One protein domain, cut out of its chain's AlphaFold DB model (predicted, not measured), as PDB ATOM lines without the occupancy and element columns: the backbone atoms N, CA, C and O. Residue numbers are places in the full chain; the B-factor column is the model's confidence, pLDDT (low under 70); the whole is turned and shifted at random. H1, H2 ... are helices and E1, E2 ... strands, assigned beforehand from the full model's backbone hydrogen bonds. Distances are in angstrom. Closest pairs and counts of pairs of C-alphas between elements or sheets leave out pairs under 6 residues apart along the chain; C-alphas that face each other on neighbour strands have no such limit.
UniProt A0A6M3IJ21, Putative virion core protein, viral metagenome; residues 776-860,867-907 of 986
ATOM      1  N   PHE A 776     -18.469 -40.789 -28.707       90.56
ATOM      2  CA  PHE A 776     -17.941 -39.768 -27.803       90.56
ATOM      3  C   PHE A 776     -17.452 -40.353 -26.467       90.56
ATOM      4  O   PHE A 776     -18.243 -40.898 -25.689       90.56
ATOM      5  N   MET A 777     -16.155 -40.192 -26.181       91.88
ATOM      6  CA  MET A 777     -15.479 -40.739 -24.996       91.88
ATOM      7  C   MET A 777     -15.615 -42.268 -24.840       91.88
ATOM      8  O   MET A 777     -15.792 -42.782 -23.727       91.88
ATOM      9  N   THR A 778     -15.524 -42.999 -25.957       91.00
ATOM     10  CA  THR A 778     -15.531 -44.471 -25.997       91.00
ATOM     11  C   THR A 778     -14.214 -45.049 -26.494       91.00
ATOM     12  O   THR A 778     -13.544 -44.481 -27.355       91.00
ATOM     13  N   ILE A 779     -13.818 -46.164 -25.890       91.06
ATOM     14  CA  ILE A 779     -12.590 -46.900 -26.186       91.06
ATOM     15  C   ILE A 779     -12.986 -48.146 -26.973       91.06
ATOM     16  O   ILE A 779     -13.844 -48.898 -26.503       91.06
ATOM     17  N   LYS A 780     -12.360 -48.404 -28.122       90.56
ATOM     18  CA  LYS A 780     -12.624 -49.624 -28.887       90.56
ATOM     19  C   LYS A 780     -11.878 -50.819 -28.278       90.56
ATOM     20  O   LYS A 780     -10.703 -50.718 -27.927       90.56
ATOM     21  N   VAL A 781     -12.543 -51.957 -28.128       85.19
ATOM     22  CA  VAL A 781     -12.006 -53.185 -27.527       85.19
ATOM     23  C   VAL A 781     -12.517 -54.375 -28.332       85.19
ATOM     24  O   VAL A 781     -13.642 -54.826 -28.146       85.19
ATOM     25  N   GLY A 782     -11.691 -54.875 -29.253       86.94
ATOM     26  CA  GLY A 782     -12.171 -55.802 -30.279       86.94
ATOM     27  C   GLY A 782     -13.242 -55.122 -31.133       86.94
ATOM     28  O   GLY A 782     -13.033 -54.000 -31.599       86.94
ATOM     29  N   ASP A 783     -14.391 -55.774 -31.269       81.12
ATOM     30  CA  ASP A 783     -15.558 -55.240 -31.974       81.12
ATOM     31  C   ASP A 783     -16.448 -54.362 -31.075       81.12
ATOM     32  O   ASP A 783     -17.531 -53.972 -31.487       81.12
ATOM     33  N   ASP A 784     -16.033 -54.028 -29.848       81.12
ATOM     34  CA  ASP A 784     -16.864 -53.312 -28.873       81.12
ATOM     35  C   ASP A 784     -16.416 -51.874 -28.635       81.12
ATOM     36  O   ASP A 784     -15.225 -51.583 -28.623       81.12
ATOM     37  N   HIS A 785     -17.357 -50.987 -28.313       86.75
ATOM     38  CA  HIS A 785     -17.069 -49.658 -27.777       86.75
ATOM     39  C   HIS A 785     -17.404 -49.600 -26.286       86.75
ATOM     40  O   HIS A 785     -18.523 -49.908 -25.877       86.75
ATOM     41  N   ILE A 786     -16.427 -49.196 -25.472       85.88
ATOM     42  CA  ILE A 786     -16.502 -49.095 -24.011       85.88
ATOM     43  C   ILE A 786     -16.476 -47.614 -23.615       85.88
ATOM     44  O   ILE A 786     -15.431 -46.963 -23.642       85.88
ATOM     45  N   GLY A 787     -17.640 -47.060 -23.271       83.75
ATOM     46  CA  GLY A 787     -17.811 -45.639 -22.956       83.75
ATOM     47  C   GLY A 787     -17.684 -45.290 -21.476       83.75
ATOM     48  O   GLY A 787     -18.206 -46.003 -20.614       83.75
ATOM     49  N   ILE A 788     -17.099 -44.123 -21.179       80.00
ATOM     50  CA  ILE A 788     -17.239 -43.490 -19.856       80.00
ATOM     51  C   ILE A 788     -18.705 -43.049 -19.695       80.00
ATOM     52  O   ILE A 788     -19.155 -42.041 -20.243       80.00
ATOM     53  N   GLY A 789     -19.480 -43.864 -18.981       73.50
ATOM     54  CA  GLY A 789     -20.917 -43.673 -18.806       73.50
ATOM     55  C   GLY A 789     -21.295 -42.508 -17.880       73.50
ATOM     56  O   GLY A 789     -20.470 -41.716 -17.429       73.50
ATOM     57  N   GLY A 790     -22.587 -42.431 -17.556       80.62
ATOM     58  CA  GLY A 790     -23.121 -41.497 -16.561       80.62
ATOM     59  C   GLY A 790     -23.802 -40.259 -17.148       80.62
ATOM     60  O   GLY A 790     -24.184 -40.219 -18.318       80.62
ATOM     61  N   MET A 791     -24.068 -39.267 -16.295       83.00
ATOM     62  CA  MET A 791     -24.828 -38.065 -16.669       83.00
ATOM     63  C   MET A 791     -24.043 -37.115 -17.585       83.00
ATOM     64  O   MET A 791     -24.614 -36.513 -18.490       83.00
ATOM     65  N   ILE A 792     -22.732 -36.994 -17.367       80.56
ATOM     66  CA  ILE A 792     -21.899 -35.951 -17.979       80.56
ATOM     67  C   ILE A 792     -21.750 -36.174 -19.484       80.56
ATOM     68  O   ILE A 792     -22.031 -35.257 -20.252       80.56
ATOM     69  N   THR A 793     -21.426 -37.394 -19.920       85.38
ATOM     70  CA  THR A 793     -21.361 -37.722 -21.351       85.38
ATOM     71  C   THR A 793     -22.723 -37.571 -22.027       85.38
ATOM     72  O   THR A 793     -22.794 -36.986 -23.100       85.38
ATOM     73  N   SER A 794     -23.831 -37.959 -21.382       86.25
ATOM     74  CA  SER A 794     -25.168 -37.728 -21.961       86.25
ATOM     75  C   SER A 794     -25.563 -36.251 -22.082       86.25
ATOM     76  O   SER A 794     -26.341 -35.916 -22.968       86.25
ATOM     77  N   LEU A 795     -25.053 -35.374 -21.210       84.50
ATOM     78  CA  LEU A 795     -25.348 -33.940 -21.261       84.50
ATOM     79  C   LEU A 795     -24.435 -33.193 -22.237       84.50
ATOM     80  O   LEU A 795     -24.903 -32.273 -22.897       84.50
ATOM     81  N   ALA A 796     -23.178 -33.621 -22.389       86.31
ATOM     82  CA  ALA A 796     -22.310 -33.152 -23.470       86.31
ATOM     83  C   ALA A 796     -22.913 -33.496 -24.843       86.31
ATOM     84  O   ALA A 796     -23.040 -32.619 -25.693       86.31
ATOM     85  N   ARG A 797     -23.379 -34.743 -25.011       88.75
ATOM     86  CA  ARG A 797     -24.080 -35.194 -26.222       88.75
ATOM     87  C   ARG A 797     -25.402 -34.458 -26.443       88.75
ATOM     88  O   ARG A 797     -25.628 -33.993 -27.546       88.75
ATOM     89  N   LEU A 798     -26.222 -34.247 -25.404       87.00
ATOM     90  CA  LEU A 798     -27.427 -33.406 -25.509       87.00
ATOM     91  C   LEU A 798     -27.091 -31.982 -25.980       87.00
ATOM     92  O   LEU A 798     -27.791 -31.453 -26.834       87.00
ATOM     93  N   GLY A 799     -26.043 -31.356 -25.438       81.00
ATOM     94  CA  GLY A 799     -25.617 -30.019 -25.861       81.00
ATOM     95  C   GLY A 799     -25.207 -29.979 -27.335       81.00
ATOM     96  O   GLY A 799     -25.638 -29.092 -28.066       81.00
ATOM     97  N   ALA A 800     -24.434 -30.971 -27.778       85.50
ATOM     98  CA  ALA A 800     -24.024 -31.120 -29.171       85.50
ATOM     99  C   ALA A 800     -25.203 -31.397 -30.111       85.50
ATOM    100  O   ALA A 800     -25.322 -30.736 -31.137       85.50
ATOM    101  N   ASP A 801     -26.106 -32.302 -29.723       85.25
ATOM    102  CA  ASP A 801     -27.336 -32.597 -30.456       85.25
ATOM    103  C   ASP A 801     -28.211 -31.333 -30.578       85.25
ATOM    104  O   ASP A 801     -28.716 -31.051 -31.656       85.25
ATOM    105  N   VAL A 802     -28.342 -30.509 -29.525       82.06
ATOM    106  CA  VAL A 802     -29.052 -29.214 -29.612       82.06
ATOM    107  C   VAL A 802     -28.399 -28.283 -30.629       82.06
ATOM    108  O   VAL A 802     -29.114 -27.680 -31.426       82.06
ATOM    109  N   ILE A 803     -27.070 -28.163 -30.635       79.00
ATOM    110  CA  ILE A 803     -26.353 -27.300 -31.587       79.00
ATOM    111  C   ILE A 803     -26.530 -27.811 -33.024       79.00
ATOM    112  O   ILE A 803     -26.863 -27.017 -33.901       79.00
ATOM    113  N   ALA A 804     -26.378 -29.119 -33.252       83.94
ATOM    114  CA  ALA A 804     -26.567 -29.750 -34.556       83.94
ATOM    115  C   ALA A 804     -28.003 -29.559 -35.071       83.94
ATOM    116  O   ALA A 804     -28.193 -28.985 -36.142       83.94
ATOM    117  N   THR A 805     -29.022 -29.904 -34.273       83.56
ATOM    118  CA  THR A 805     -30.430 -29.678 -34.635       83.56
ATOM    119  C   THR A 805     -30.721 -28.194 -34.887       83.56
ATOM    120  O   THR A 805     -31.462 -27.869 -35.808       83.56
ATOM    121  N   THR A 806     -30.124 -27.268 -34.124       84.75
ATOM    122  CA  THR A 806     -30.291 -25.819 -34.363       84.75
ATOM    123  C   THR A 806     -29.657 -25.373 -35.684       84.75
ATOM    124  O   THR A 806     -30.202 -24.497 -36.348       84.75
ATOM    125  N   ALA A 807     -28.521 -25.952 -36.076       84.56
ATOM    126  CA  ALA A 807     -27.839 -25.613 -37.324       84.56
ATOM    127  C   ALA A 807     -28.519 -26.229 -38.561       84.56
ATOM    128  O   ALA A 807     -28.580 -25.586 -39.607       84.56
ATOM    129  N   GLU A 808     -29.035 -27.456 -38.444       88.94
ATOM    130  CA  GLU A 808     -29.653 -28.197 -39.550       88.94
ATOM    131  C   GLU A 808     -31.142 -27.864 -39.734       88.94
ATOM    132  O   GLU A 808     -31.583 -27.595 -40.852       88.94
ATOM    133  N   ASN A 809     -31.930 -27.882 -38.653       90.50
ATOM    134  CA  ASN A 809     -33.365 -27.597 -38.682       90.50
ATOM    135  C   ASN A 809     -33.906 -27.180 -37.291       90.50
ATOM    136  O   ASN A 809     -34.403 -28.028 -36.542       90.50
ATOM    137  N   PRO A 810     -33.916 -25.873 -36.951       87.88
ATOM    138  CA  PRO A 810     -34.384 -25.372 -35.651       87.88
ATOM    139  C   PRO A 810     -35.773 -25.861 -35.217       87.88
ATOM    140  O   PRO A 810     -36.058 -25.941 -34.022       87.88
ATOM    141  N   MET A 811     -36.655 -26.194 -36.166       87.00
ATOM    142  CA  MET A 811     -38.006 -26.676 -35.862       87.00
ATOM    143  C   MET A 811     -38.012 -28.043 -35.169       87.00
ATOM    144  O   MET A 811     -38.899 -28.301 -34.353       87.00
ATOM    145  N   ASP A 812     -37.019 -28.898 -35.426       88.06
ATOM    146  CA  ASP A 812     -36.936 -30.228 -34.817       88.06
ATOM    147  C   ASP A 812     -36.716 -30.166 -33.293       88.06
ATOM    148  O   ASP A 812     -37.155 -31.073 -32.587       88.06
ATOM    149  N   LEU A 813     -36.184 -29.057 -32.751       85.44
ATOM    150  CA  LEU A 813     -36.117 -28.793 -31.302       85.44
ATOM    151  C   LEU A 813     -37.499 -28.782 -30.628       85.44
ATOM    152  O   LEU A 813     -37.632 -29.193 -29.472       85.44
ATOM    153  N   PHE A 814     -38.522 -28.310 -31.345       85.69
ATOM    154  CA  PHE A 814     -39.870 -28.055 -30.823       85.69
ATOM    155  C   PHE A 814     -40.931 -29.012 -31.371       85.69
ATOM    156  O   PHE A 814     -42.062 -28.998 -30.890       85.69
ATOM    157  N   MET A 815     -40.592 -29.845 -32.358       86.56
ATOM    158  CA  MET A 815     -41.474 -30.877 -32.904       86.56
ATOM    159  C   MET A 815     -41.280 -32.204 -32.156       86.56
ATOM    160  O   MET A 815     -40.371 -32.963 -32.498       86.56
ATOM    161  N   PRO A 816     -42.137 -32.550 -31.168       81.88
ATOM    162  CA  PRO A 816     -42.047 -33.843 -30.499       81.88
ATOM    163  C   PRO A 816     -42.451 -35.016 -31.400       81.88
ATOM    164  O   PRO A 816     -42.107 -36.162 -31.116       81.88
ATOM    165  N   PHE A 817     -43.167 -34.732 -32.491       83.94
ATOM    166  CA  PHE A 817     -43.554 -35.707 -33.499       83.94
ATOM    167  C   PHE A 817     -43.133 -35.236 -34.889       83.94
ATOM    168  O   PHE A 817     -43.386 -34.088 -35.253       83.94
ATOM    169  N   LYS A 818     -42.560 -36.153 -35.668       83.06
ATOM    170  CA  LYS A 818     -42.169 -35.983 -37.073       83.06
ATOM    171  C   LYS A 818     -42.700 -37.193 -37.838       83.06
ATOM    172  O   LYS A 818     -42.633 -38.314 -37.336       83.06
ATOM    173  N   ASP A 819     -43.368 -36.971 -38.968       84.06
ATOM    174  CA  ASP A 819     -44.032 -38.024 -39.761       84.06
ATOM    175  C   ASP A 819     -44.940 -38.977 -38.950       84.06
ATOM    176  O   ASP A 819     -44.969 -40.189 -39.156       84.06
ATOM    177  N   LYS A 820     -45.713 -38.413 -38.004       80.19
ATOM    178  CA  LYS A 820     -46.596 -39.125 -37.047       80.19
ATOM    179  C   LYS A 820     -45.875 -40.066 -36.065       80.19
ATOM    180  O   LYS A 820     -46.544 -40.756 -35.296       80.19
ATOM    181  N   ARG A 821     -44.542 -40.082 -36.056       76.62
ATOM    182  CA  ARG A 821     -43.698 -40.841 -35.127       76.62
ATOM    183  C   ARG A 821     -43.085 -39.904 -34.094       76.62
ATOM    184  O   ARG A 821     -43.035 -38.694 -34.303       76.62
ATOM    185  N   LEU A 822     -42.645 -40.452 -32.966       79.50
ATOM    186  CA  LEU A 822     -41.917 -39.688 -31.956       79.50
ATOM    187  C   LEU A 822     -40.574 -39.237 -32.556       79.50
ATOM    188  O   LEU A 822     -39.850 -40.061 -33.111       79.50
ATOM    189  N   ASN A 823     -40.228 -37.952 -32.454       84.38
ATOM    190  CA  ASN A 823     -39.030 -37.393 -33.094       84.38
ATOM    191  C   ASN A 823     -37.733 -37.734 -32.323       84.38
ATOM    192  O   ASN A 823     -36.960 -36.856 -31.961       84.38
ATOM    193  N   ARG A 824     -37.501 -39.011 -31.988       84.31
ATOM    194  CA  ARG A 824     -36.406 -39.431 -31.090       84.31
ATOM    195  C   ARG A 824     -34.997 -39.372 -31.691       84.31
ATOM    196  O   ARG A 824     -34.041 -39.633 -30.966       84.31
ATOM    197  N   TRP A 825     -34.880 -39.065 -32.980       83.62
ATOM    198  CA  TRP A 825     -33.603 -38.971 -33.693       83.62
ATOM    199  C   TRP A 825     -33.150 -37.522 -33.840       83.62
ATOM    200  O   TRP A 825     -32.017 -37.216 -33.470       83.62
ATOM    201  N   ASP A 826     -34.061 -36.643 -34.266       85.62
ATOM    202  CA  ASP A 826     -33.732 -35.262 -34.625       85.62
ATOM    203  C   ASP A 826     -34.061 -34.279 -33.489       85.62
ATOM    204  O   ASP A 826     -33.422 -33.235 -33.376       85.62
ATOM    205  N   ASN A 827     -35.014 -34.610 -32.598       88.88
ATOM    206  CA  ASN A 827     -35.265 -33.817 -31.393       88.88
ATOM    207  C   ASN A 827     -34.286 -34.224 -30.268       88.88
ATOM    208  O   ASN A 827     -34.410 -35.319 -29.700       88.88
ATOM    209  N   PRO A 828     -33.361 -33.336 -29.865       87.88
ATOM    210  CA  PRO A 828     -32.286 -33.661 -28.928       87.88
ATOM    211  C   PRO A 828     -32.817 -33.946 -27.515       87.88
ATOM    212  O   PRO A 828     -32.306 -34.818 -26.807       87.88
ATOM    213  N   PHE A 829     -33.895 -33.270 -27.106       86.75
ATOM    214  CA  PHE A 829     -34.516 -33.469 -25.800       86.75
ATOM    215  C   PHE A 829     -35.227 -34.817 -25.721       86.75
ATOM    216  O   PHE A 829     -35.081 -35.519 -24.721       86.75
ATOM    217  N   ILE A 830     -35.945 -35.228 -26.770       87.56
ATOM    218  CA  ILE A 830     -36.573 -36.555 -26.821       87.56
ATOM    219  C   ILE A 830     -35.513 -37.647 -26.889       87.56
ATOM    220  O   ILE A 830     -35.609 -38.602 -26.124       87.56
ATOM    221  N   LYS A 831     -34.483 -37.496 -27.728       86.56
ATOM    222  CA  LYS A 831     -33.331 -38.409 -27.798       86.56
ATOM    223  C   LYS A 831     -32.702 -38.617 -26.414       86.56
ATOM    224  O   LYS A 831     -32.523 -39.752 -25.965       86.56
ATOM    225  N   PHE A 832     -32.476 -37.528 -25.674       87.50
ATOM    226  CA  PHE A 832     -31.980 -37.563 -24.299       87.50
ATOM    227  C   PHE A 832     -32.966 -38.212 -23.312       87.50
ATOM    228  O   PHE A 832     -32.562 -39.100 -22.557       87.50
ATOM    229  N   LEU A 833     -34.247 -37.828 -23.315       84.38
ATOM    230  CA  LEU A 833     -35.274 -38.422 -22.447       84.38
ATOM    231  C   LEU A 833     -35.414 -39.928 -22.706       84.38
ATOM    232  O   LEU A 833     -35.420 -40.714 -21.761       84.38
ATOM    233  N   TYR A 834     -35.435 -40.339 -23.974       83.12
ATOM    234  CA  TYR A 834     -35.484 -41.737 -24.394       83.12
ATOM    235  C   TYR A 834     -34.239 -42.504 -23.928       83.12
ATOM    236  O   TYR A 834     -34.362 -43.609 -23.401       83.12
ATOM    237  N   SER A 835     -33.051 -41.883 -23.979       81.06
ATOM    238  CA  SER A 835     -31.808 -42.447 -23.417       81.06
ATOM    239  C   SER A 835     -31.834 -42.672 -21.903       81.06
ATOM    240  O   SER A 835     -31.026 -43.432 -21.362       81.06
ATOM    241  N   ARG A 836     -32.781 -42.027 -21.215       84.06
ATOM    242  CA  ARG A 836     -33.034 -42.144 -19.778       84.06
ATOM    243  C   ARG A 836     -34.343 -42.854 -19.451       84.06
ATOM    244  O   ARG A 836     -34.631 -42.980 -18.262       84.06
ATOM    245  N   ALA A 837     -35.100 -43.321 -20.443       83.56
ATOM    246  CA  ALA A 837     -36.442 -43.858 -20.254       83.56
ATOM    247  C   ALA A 837     -36.469 -45.046 -19.282       83.56
ATOM    248  O   ALA A 837     -35.553 -45.870 -19.231       83.56
ATOM    249  N   ALA A 838     -37.559 -45.159 -18.520       81.50
ATOM    250  CA  ALA A 838     -37.821 -46.353 -17.725       81.50
ATOM    251  C   ALA A 838     -37.904 -47.599 -18.637       81.50
ATOM    252  O   ALA A 838     -38.356 -47.476 -19.784       81.50
ATOM    253  N   PRO A 839     -37.546 -48.811 -18.159       75.44
ATOM    254  CA  PRO A 839     -37.605 -50.026 -18.975       75.44
ATOM    255  C   PRO A 839     -38.984 -50.226 -19.610       75.44
ATOM    256  O   PRO A 839     -39.066 -50.496 -20.806       75.44
ATOM    257  N   PHE A 840     -40.053 -49.967 -18.845       75.62
ATOM    258  CA  PHE A 840     -41.441 -50.042 -19.302       75.62
ATOM    259  C   PHE A 840     -41.761 -49.088 -20.466       75.62
ATOM    260  O   PHE A 840     -42.504 -49.461 -21.370       75.62
ATOM    261  N   THR A 841     -41.168 -47.894 -20.512       75.75
ATOM    262  CA  THR A 841     -41.327 -46.971 -21.647       75.75
ATOM    263  C   THR A 841     -40.492 -47.389 -22.842       75.75
ATOM    264  O   THR A 841     -40.994 -47.320 -23.957       75.75
ATOM    265  N   SER A 842     -39.273 -47.905 -22.641       69.75
ATOM    266  CA  SER A 842     -38.517 -48.490 -23.759       69.75
ATOM    267  C   SER A 842     -39.238 -49.707 -24.366       69.75
ATOM    268  O   SER A 842     -39.200 -49.899 -25.575       69.75
ATOM    269  N   LEU A 843     -39.969 -50.470 -23.543       73.31
ATOM    270  CA  LEU A 843     -40.868 -51.546 -23.969       73.31
ATOM    271  C   LEU A 843     -42.128 -51.020 -24.672       73.31
ATOM    272  O   LEU A 843     -42.493 -51.510 -25.732       73.31
ATOM    273  N   THR A 844     -42.800 -50.017 -24.112       74.38
ATOM    274  CA  THR A 844     -44.082 -49.540 -24.654       74.38
ATOM    275  C   THR A 844     -43.896 -48.718 -25.928       74.38
ATOM    276  O   THR A 844     -44.645 -48.901 -26.880       74.38
ATOM    277  N   VAL A 845     -42.912 -47.817 -25.964       71.44
ATOM    278  CA  VAL A 845     -42.671 -46.927 -27.108       71.44
ATOM    279  C   VAL A 845     -41.861 -47.645 -28.181       71.44
ATOM    280  O   VAL A 845     -42.355 -47.801 -29.292       71.44
ATOM    281  N   GLY A 846     -40.675 -48.154 -27.837       66.75
ATOM    282  CA  GLY A 846     -39.842 -48.886 -28.789       66.75
ATOM    283  C   GLY A 846     -40.573 -50.109 -29.328       66.75
ATOM    284  O   GLY A 846     -40.893 -50.180 -30.513       66.75
ATOM    285  N   ALA A 847     -40.922 -51.046 -28.446       65.31
ATOM    286  CA  ALA A 847     -41.467 -52.317 -28.896       65.31
ATOM    287  C   ALA A 847     -42.928 -52.227 -29.366       65.31
ATOM    288  O   ALA A 847     -43.228 -52.663 -30.469       65.31
ATOM    289  N   ALA A 848     -43.845 -51.644 -28.585       64.44
ATOM    290  CA  ALA A 848     -45.277 -51.689 -28.923       64.44
ATOM    291  C   ALA A 848     -45.797 -50.549 -29.830       64.44
ATOM    292  O   ALA A 848     -46.948 -50.622 -30.268       64.44
ATOM    293  N   VAL A 849     -45.003 -49.504 -30.108       71.44
ATOM    294  CA  VAL A 849     -45.391 -48.400 -31.017       71.44
ATOM    295  C   VAL A 849     -44.485 -48.313 -32.240       71.44
ATOM    296  O   VAL A 849     -44.989 -48.136 -33.346       71.44
ATOM    297  N   GLU A 850     -43.171 -48.432 -32.065       69.50
ATOM    298  CA  GLU A 850     -42.208 -48.297 -33.163       69.50
ATOM    299  C   GLU A 850     -41.793 -49.648 -33.771       69.50
ATOM    300  O   GLU A 850     -41.101 -49.651 -34.787       69.50
ATOM    301  N   ASN A 851     -42.209 -50.778 -33.172       71.88
ATOM    302  CA  ASN A 851     -41.712 -52.133 -33.460       71.88
ATOM    303  C   ASN A 851     -40.176 -52.188 -33.526       71.88
ATOM    304  O   ASN A 851     -39.615 -52.924 -34.331       71.88
ATOM    305  N   ALA A 852     -39.491 -51.389 -32.705       69.06
ATOM    306  CA  ALA A 852     -38.055 -51.185 -32.797       69.06
ATOM    307  C   ALA A 852     -37.363 -51.170 -31.431       69.06
ATOM    308  O   ALA A 852     -37.913 -50.711 -30.427       69.06
ATOM    309  N   ASP A 853     -36.127 -51.654 -31.390       65.56
ATOM    310  CA  ASP A 853     -35.321 -51.657 -30.179       65.56
ATOM    311  C   ASP A 853     -34.925 -50.226 -29.743       65.56
ATOM    312  O   ASP A 853     -35.257 -49.190 -30.347       65.56
ATOM    313  N   TYR A 854     -34.174 -50.156 -28.644       61.72
ATOM    314  CA  TYR A 854     -33.652 -48.892 -28.132       61.72
ATOM    315  C   TYR A 854     -32.739 -48.162 -29.147       61.72
ATOM    316  O   TYR A 854     -32.682 -46.933 -29.131       61.72
ATOM    317  N   PHE A 855     -32.083 -48.895 -30.051       59.66
ATOM    318  CA  PHE A 855     -31.209 -48.383 -31.110       59.66
ATOM    319  C   PHE A 855     -31.936 -48.107 -32.438       59.66
ATOM    320  O   PHE A 855     -31.301 -47.652 -33.383       59.66
ATOM    321  N   GLY A 856     -33.255 -48.326 -32.515       62.19
ATOM    322  CA  GLY A 856     -34.051 -48.069 -33.719       62.19
ATOM    323  C   GLY A 856     -34.092 -49.217 -34.724       62.19
ATOM    324  O   GLY A 856     -34.618 -49.029 -35.820       62.19
ATOM    325  N   ARG A 857     -33.562 -50.392 -34.376       64.00
ATOM    326  CA  ARG A 857     -33.613 -51.585 -35.230       64.00
ATOM    327  C   ARG A 857     -35.010 -52.198 -35.160       64.00
ATOM    328  O   ARG A 857     -35.490 -52.354 -34.037       64.00
ATOM    329  N   PRO A 858     -35.657 -52.558 -36.281       65.69
ATOM    330  CA  PRO A 858     -36.924 -53.278 -36.226       65.69
ATOM    331  C   PRO A 858     -36.746 -54.611 -35.482       65.69
ATOM    332  O   PRO A 858     -35.724 -55.272 -35.637       65.69
ATOM    333  N   MET A 859     -37.728 -54.986 -34.664       73.62
ATOM    334  CA  MET A 859     -37.842 -56.324 -34.077       73.62
ATOM    335  C   MET A 859     -38.771 -57.133 -34.974       73.62
ATOM    336  O   MET A 859     -39.987 -56.910 -34.973       73.62
ATOM    337  N   GLU A 860     -38.189 -58.017 -35.779       70.88
ATOM    338  CA  GLU A 860     -38.895 -58.666 -36.888       70.88
ATOM    339  C   GLU A 860     -39.548 -59.991 -36.468       70.88
ATOM    340  O   GLU A 860     -40.583 -60.361 -37.025       70.88
ATOM    341  N   ARG A 867     -35.460 -61.819 -26.685       75.00
ATOM    342  CA  ARG A 867     -34.126 -61.248 -26.425       75.00
ATOM    343  C   ARG A 867     -34.241 -59.870 -25.783       75.00
ATOM    344  O   ARG A 867     -33.713 -59.654 -24.699       75.00
ATOM    345  N   PHE A 868     -35.025 -58.975 -26.380       71.81
ATOM    346  CA  PHE A 868     -35.261 -57.634 -25.854       71.81
ATOM    347  C   PHE A 868     -35.888 -57.669 -24.453       71.81
ATOM    348  O   PHE A 868     -35.457 -56.934 -23.567       71.81
ATOM    349  N   LEU A 869     -36.865 -58.548 -24.206       69.94
ATOM    350  CA  LEU A 869     -37.415 -58.751 -22.861       69.94
ATOM    351  C   LEU A 869     -36.364 -59.296 -21.880       69.94
ATOM    352  O   LEU A 869     -36.304 -58.807 -20.751       69.94
ATOM    353  N   ALA A 870     -35.538 -60.259 -22.301       74.62
ATOM    354  CA  ALA A 870     -34.465 -60.832 -21.492       74.62
ATOM    355  C   ALA A 870     -33.421 -59.773 -21.103       74.62
ATOM    356  O   ALA A 870     -33.103 -59.641 -19.921       74.62
ATOM    357  N   ASP A 871     -32.975 -58.938 -22.044       72.56
ATOM    358  CA  ASP A 871     -32.042 -57.835 -21.785       72.56
ATOM    359  C   ASP A 871     -32.610 -56.829 -20.773       72.56
ATOM    360  O   ASP A 871     -31.907 -56.372 -19.872       72.56
ATOM    361  N   LYS A 872     -33.911 -56.510 -20.853       71.62
ATOM    362  CA  LYS A 872     -34.573 -55.568 -19.925       71.62
ATOM    363  C   LYS A 872     -34.793 -56.111 -18.510       71.62
ATOM    364  O   LYS A 872     -35.153 -55.320 -17.637       71.62
ATOM    365  N   VAL A 873     -34.586 -57.407 -18.269       68.38
ATOM    366  CA  VAL A 873     -34.639 -58.025 -16.926       68.38
ATOM    367  C   VAL A 873     -33.298 -58.602 -16.468       68.38
ATOM    368  O   VAL A 873     -33.186 -59.048 -15.328       68.38
ATOM    369  N   THR A 874     -32.280 -58.586 -17.325       74.25
ATOM    370  CA  THR A 874     -30.944 -59.105 -17.019       74.25
ATOM    371  C   THR A 874     -30.056 -57.970 -16.504       74.25
ATOM    372  O   THR A 874     -30.030 -56.897 -17.118       74.25
ATOM    373  N   PRO A 875     -29.336 -58.157 -15.378       74.88
ATOM    374  CA  PRO A 875     -28.397 -57.166 -14.857       74.88
ATOM    375  C   PRO A 875     -27.394 -56.716 -15.921       74.88
ATOM    376  O   PRO A 875     -26.879 -57.565 -16.648       74.88
ATOM    377  N   ILE A 876     -27.075 -55.414 -15.979       73.00
ATOM    378  CA  ILE A 876     -26.213 -54.830 -17.033       73.00
ATOM    379  C   ILE A 876     -24.906 -55.617 -17.166       73.00
ATOM    380  O   ILE A 876     -24.608 -56.123 -18.237       73.00
ATOM    381  N   ALA A 877     -24.207 -55.842 -16.049       67.56
ATOM    382  CA  ALA A 877     -22.952 -56.598 -15.993       67.56
ATOM    383  C   ALA A 877     -23.052 -58.094 -16.362       67.56
ATOM    384  O   ALA A 877     -22.060 -58.819 -16.280       67.56
ATOM    385  N   THR A 878     -24.247 -58.576 -16.709       71.62
ATOM    386  CA  THR A 878     -24.489 -59.945 -17.173       71.62
ATOM    387  C   THR A 878     -25.118 -60.035 -18.562       71.62
ATOM    388  O   THR A 878     -25.185 -61.137 -19.097       71.62
ATOM    389  N   GLN A 879     -25.532 -58.915 -19.171       73.19
ATOM    390  CA  GLN A 879     -26.204 -58.911 -20.480       73.19
ATOM    391  C   GLN A 879     -25.322 -59.529 -21.574       73.19
ATOM    392  O   GLN A 879     -25.829 -60.258 -22.419       73.19
ATOM    393  N   ARG A 880     -23.996 -59.340 -21.513       69.69
ATOM    394  CA  ARG A 880     -23.066 -59.912 -22.499       69.69
ATOM    395  C   ARG A 880     -22.615 -61.343 -22.255       69.69
ATOM    396  O   ARG A 880     -22.321 -62.035 -23.216       69.69
ATOM    397  N   ILE A 881     -22.563 -61.809 -21.009       68.50
ATOM    398  CA  ILE A 881     -22.285 -63.233 -20.722       68.50
ATOM    399  C   ILE A 881     -23.538 -64.109 -20.852       68.50
ATOM    400  O   ILE A 881     -23.472 -65.313 -20.607       68.50
ATOM    401  N   ALA A 882     -24.687 -63.514 -21.169       73.25
ATOM    402  CA  ALA A 882     -25.930 -64.239 -21.334       73.25
ATOM    403  C   ALA A 882     -25.896 -65.113 -22.605       73.25
ATOM    404  O   ALA A 882     -25.404 -64.653 -23.635       73.25
ATOM    405  N   PRO A 883     -26.471 -66.335 -22.598       66.31
ATOM    406  CA  PRO A 883     -26.412 -67.252 -23.746       66.31
ATOM    407  C   PRO A 883     -27.025 -66.729 -25.055       66.31
ATOM    408  O   PRO A 883     -26.821 -67.328 -26.106       66.31
ATOM    409  N   TRP A 884     -27.809 -65.649 -24.996       69.56
ATOM    410  CA  TRP A 884     -28.451 -65.016 -26.150       69.56
ATOM    411  C   TRP A 884     -27.666 -63.822 -26.722       69.56
ATOM    412  O   TRP A 884     -28.086 -63.257 -27.732       69.56
ATOM    413  N   ALA A 885     -26.541 -63.435 -26.112       66.94
ATOM    414  CA  ALA A 885     -25.647 -62.428 -26.665       66.94
ATOM    415  C   ALA A 885     -24.833 -63.028 -27.825       66.94
ATOM    416  O   ALA A 885     -23.945 -63.848 -27.628       66.94
ATOM    417  N   GLU A 886     -25.129 -62.598 -29.053       61.22
ATOM    418  CA  GLU A 886     -24.427 -63.043 -30.275       61.22
ATOM    419  C   GLU A 886     -23.003 -62.461 -30.415       61.22
ATOM    420  O   GLU A 886     -22.302 -62.761 -31.379       61.22
ATOM    421  N   GLU A 887     -22.583 -61.591 -29.493       64.31
ATOM    422  CA  GLU A 887     -21.294 -60.891 -29.528       64.31
ATOM    423  C   GLU A 887     -20.199 -61.697 -28.813       64.31
ATOM    424  O   GLU A 887     -20.417 -62.299 -27.761       64.31
ATOM    425  N   THR A 888     -18.988 -61.693 -29.373       63.09
ATOM    426  CA  THR A 888     -17.813 -62.353 -28.792       63.09
ATOM    427  C   THR A 888     -17.432 -61.699 -27.469       63.09
ATOM    428  O   THR A 888     -16.863 -60.612 -27.417       63.09
ATOM    429  N   VAL A 889     -17.721 -62.386 -26.363       66.69
ATOM    430  CA  VAL A 889     -17.507 -61.842 -25.019       66.69
ATOM    431  C   VAL A 889     -16.018 -61.639 -24.724       66.69
ATOM    432  O   VAL A 889     -15.302 -62.567 -24.337       66.69
ATOM    433  N   THR A 890     -15.539 -60.402 -24.853       75.19
ATOM    434  CA  THR A 890     -14.172 -60.047 -24.461       75.19
ATOM    435  C   THR A 890     -14.072 -59.912 -22.930       75.19
ATOM    436  O   THR A 890     -14.938 -59.293 -22.304       75.19
ATOM    437  N   PRO A 891     -13.007 -60.421 -22.270       77.56
ATOM    438  CA  PRO A 891     -12.829 -60.250 -20.822       77.56
ATOM    439  C   PRO A 891     -12.787 -58.781 -20.375       77.56
ATOM    440  O   PRO A 891     -13.211 -58.455 -19.266       77.56
ATOM    441  N   LEU A 892     -12.298 -57.892 -21.247       73.06
ATOM    442  CA  LEU A 892     -12.272 -56.450 -21.010       73.06
ATOM    443  C   LEU A 892     -13.661 -55.806 -21.194       73.06
ATOM    444  O   LEU A 892     -13.981 -54.885 -20.450       73.06
ATOM    445  N   GLY A 893     -14.517 -56.338 -22.076       74.50
ATOM    446  CA  GLY A 893     -15.938 -55.990 -22.145       74.50
ATOM    447  C   GLY A 893     -16.672 -56.294 -20.834       74.50
ATOM    448  O   GLY A 893     -17.269 -55.391 -20.253       74.50
ATOM    449  N   ILE A 894     -16.530 -57.517 -20.297       78.06
ATOM    450  CA  ILE A 894     -17.109 -57.892 -18.986       78.06
ATOM    451  C   ILE A 894     -16.599 -56.956 -17.876       78.06
ATOM    452  O   ILE A 894     -17.375 -56.481 -17.048       78.06
ATOM    453  N   ALA A 895     -15.290 -56.678 -17.849       78.25
ATOM    454  CA  ALA A 895     -14.701 -55.766 -16.870       78.25
ATOM    455  C   ALA A 895     -15.230 -54.326 -17.020       78.25
ATOM    456  O   ALA A 895     -15.447 -53.649 -16.012       78.25
ATOM    457  N   GLY A 896     -15.486 -53.878 -18.254       79.06
ATOM    458  CA  GLY A 896     -16.146 -52.613 -18.561       79.06
ATOM    459  C   GLY A 896     -17.547 -52.545 -17.953       79.06
ATOM    460  O   GLY A 896     -17.810 -51.655 -17.147       79.06
ATOM    461  N   GLU A 897     -18.413 -53.521 -18.239       75.31
ATOM    462  CA  GLU A 897     -19.786 -53.529 -17.707       75.31
ATOM    463  C   GLU A 897     -19.824 -53.647 -16.177       75.31
ATOM    464  O   GLU A 897     -20.557 -52.908 -15.519       75.31
ATOM    465  N   LEU A 898     -18.977 -54.501 -15.586       73.62
ATOM    466  CA  LEU A 898     -18.801 -54.588 -14.130       73.62
ATOM    467  C   LEU A 898     -18.328 -53.263 -13.513       73.62
ATOM    468  O   LEU A 898     -18.655 -52.964 -12.369       73.62
ATOM    469  N   THR A 899     -17.562 -52.453 -14.240       74.25
ATOM    470  CA  THR A 899     -17.148 -51.117 -13.785       74.25
ATOM    471  C   THR A 899     -18.074 -50.008 -14.284       74.25
ATOM    472  O   THR A 899     -17.741 -48.837 -14.155       74.25
ATOM    473  N   GLY A 900     -19.260 -50.323 -14.816       72.19
ATOM    474  CA  GLY A 900     -20.224 -49.314 -15.263       72.19
ATOM    475  C   GLY A 900     -19.872 -48.576 -16.544       72.19
ATOM    476  O   GLY A 900     -20.585 -47.644 -16.926       72.19
ATOM    477  N   MET A 901     -18.781 -48.961 -17.198       80.31
ATOM    478  CA  MET A 901     -18.487 -48.494 -18.537       80.31
ATOM    479  C   MET A 901     -19.514 -49.147 -19.457       80.31
ATOM    480  O   MET A 901     -19.662 -50.369 -19.479       80.31
ATOM    481  N   ARG A 902     -20.281 -48.331 -20.180       73.31
ATOM    482  CA  ARG A 902     -21.321 -48.863 -21.060       73.31
ATOM    483  C   ARG A 902     -20.621 -49.500 -22.249       73.31
ATOM    484  O   ARG A 902     -19.943 -48.783 -22.981       73.31
ATOM    485  N   THR A 903     -20.793 -50.804 -22.429       75.12
ATOM    486  CA  THR A 903     -20.270 -51.510 -23.600       75.12
ATOM    487  C   THR A 903     -21.375 -51.743 -24.623       75.12
ATOM    488  O   THR A 903     -22.537 -51.926 -24.255       75.12
ATOM    489  N   TRP A 904     -21.043 -51.657 -25.906       77.62
ATOM    490  CA  TRP A 904     -21.921 -52.063 -27.001       77.62
ATOM    491  C   TRP A 904     -21.088 -52.529 -28.187       77.62
ATOM    492  O   TRP A 904     -20.038 -51.949 -28.469       77.62
ATOM    493  N   GLY A 905     -21.569 -53.546 -28.898       71.06
ATOM    494  CA  GLY A 905     -20.916 -54.001 -30.114       71.06
ATOM    495  C   GLY A 905     -21.002 -52.948 -31.215       71.06
ATOM    496  O   GLY A 905     -22.027 -52.280 -31.396       71.06
ATOM    497  N   GLU A 906     -19.952 -52.875 -32.022       64.19
ATOM    498  CA  GLU A 906     -19.900 -52.301 -33.367       64.19
ATOM    499  C   GLU A 906     -20.720 -53.173 -34.337       64.19
ATOM    500  O   GLU A 906     -20.292 -53.562 -35.425       64.19
ATOM    501  N   ARG A 907     -21.967 -53.484 -33.959       53.16
ATOM    502  CA  ARG A 907     -22.949 -54.000 -34.904       53.16
ATOM    503  C   ARG A 907     -23.169 -52.905 -35.928       53.16
ATOM    504  O   ARG A 907     -23.811 -51.903 -35.606       53.16
TER     505      ARG A 907
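This is residues 776 to 860 and 867 to 907 of the 986 residues of the protein "Putative virion core protein" of viral metagenome (UniProt A0A6M3IJ21). The parts stand in an open ring with few contacts between them: a small three-stranded sheet with H6 over one face is at one end, long H1 leads away from it towards H2 at the other end, and H3, H4 and H5 lead back. The printed part has 126 residues with six named helices and three named strands, in the order E1 E2 H1 H2 H3 H4 H5 H6 E3 along the chain; of the 69 residues in named elements helices hold 57 and strands 12, and the class is mostly helix. The sheet, E1 E2 E3, is antiparallel. The whole is compact, with a radius of gyration of the C-alphas of 15.8 A and spans of 44 by 31 by 22 A.

E1 is residues 778 to 781, beginning at C-alpha 778 (-15.531, -44.471, -25.997), and E2 is 784 to 787. H1, 791 to 808, is 25.4 A long; H2 is 810 to 813, H3 828 to 835. H4, 839 to 850, is 15.0 A long. H5 is 867 to 873, H6 891 to 898, and E3 902 to 905, ending at C-alpha 905 (-20.916, -54.001, -30.114).

E1 and E2 form a hairpin, with N 779 and O 786 2.9 A apart. E2 and E3 are antiparallel, with N 785 and O 904 at 2.9 A. H6 is on the sheet at a height of 9.0 A, over E2 and only just over E3, where 3 of its 8 C-alphas fall; it runs slantwise to the strands, at 36 degrees to E2 on the local plane. H1 touches H2 with residues 802 to 806 alone; their closest C-alphas, of Thr 805 and Asp 812, are 6.5 A apart. H1 and H3 touch, C-alphas of Asp 801 and Pro 828 closest at 5.3 A, opposite ways at 35.4 degrees, only just steep. H4 is close but not clearly touching to H3, with the C-alphas of Tyr 834 and Ser 842 closest at 7.4 A, and to H5, with those of Pro 839 and Lys 872 closest at 6.4 A. Every O i to N i+4 pair is within hydrogen-bond range in H1, H3, H4, H5 and H6; H2 is too short for one.

The C-alphas of Met 811 and Pro 891, the two farthest apart, are 44.6 A apart. Residues 861 to 866 are not printed, and C-alphas 860 and 867 are 11.8 A apart across the cut. The links H2 to H3 and H5 to H6 are long. The mean pLDDT of the printed part is 77.7; low stretches include residues 852 to 858 and 883 to 889.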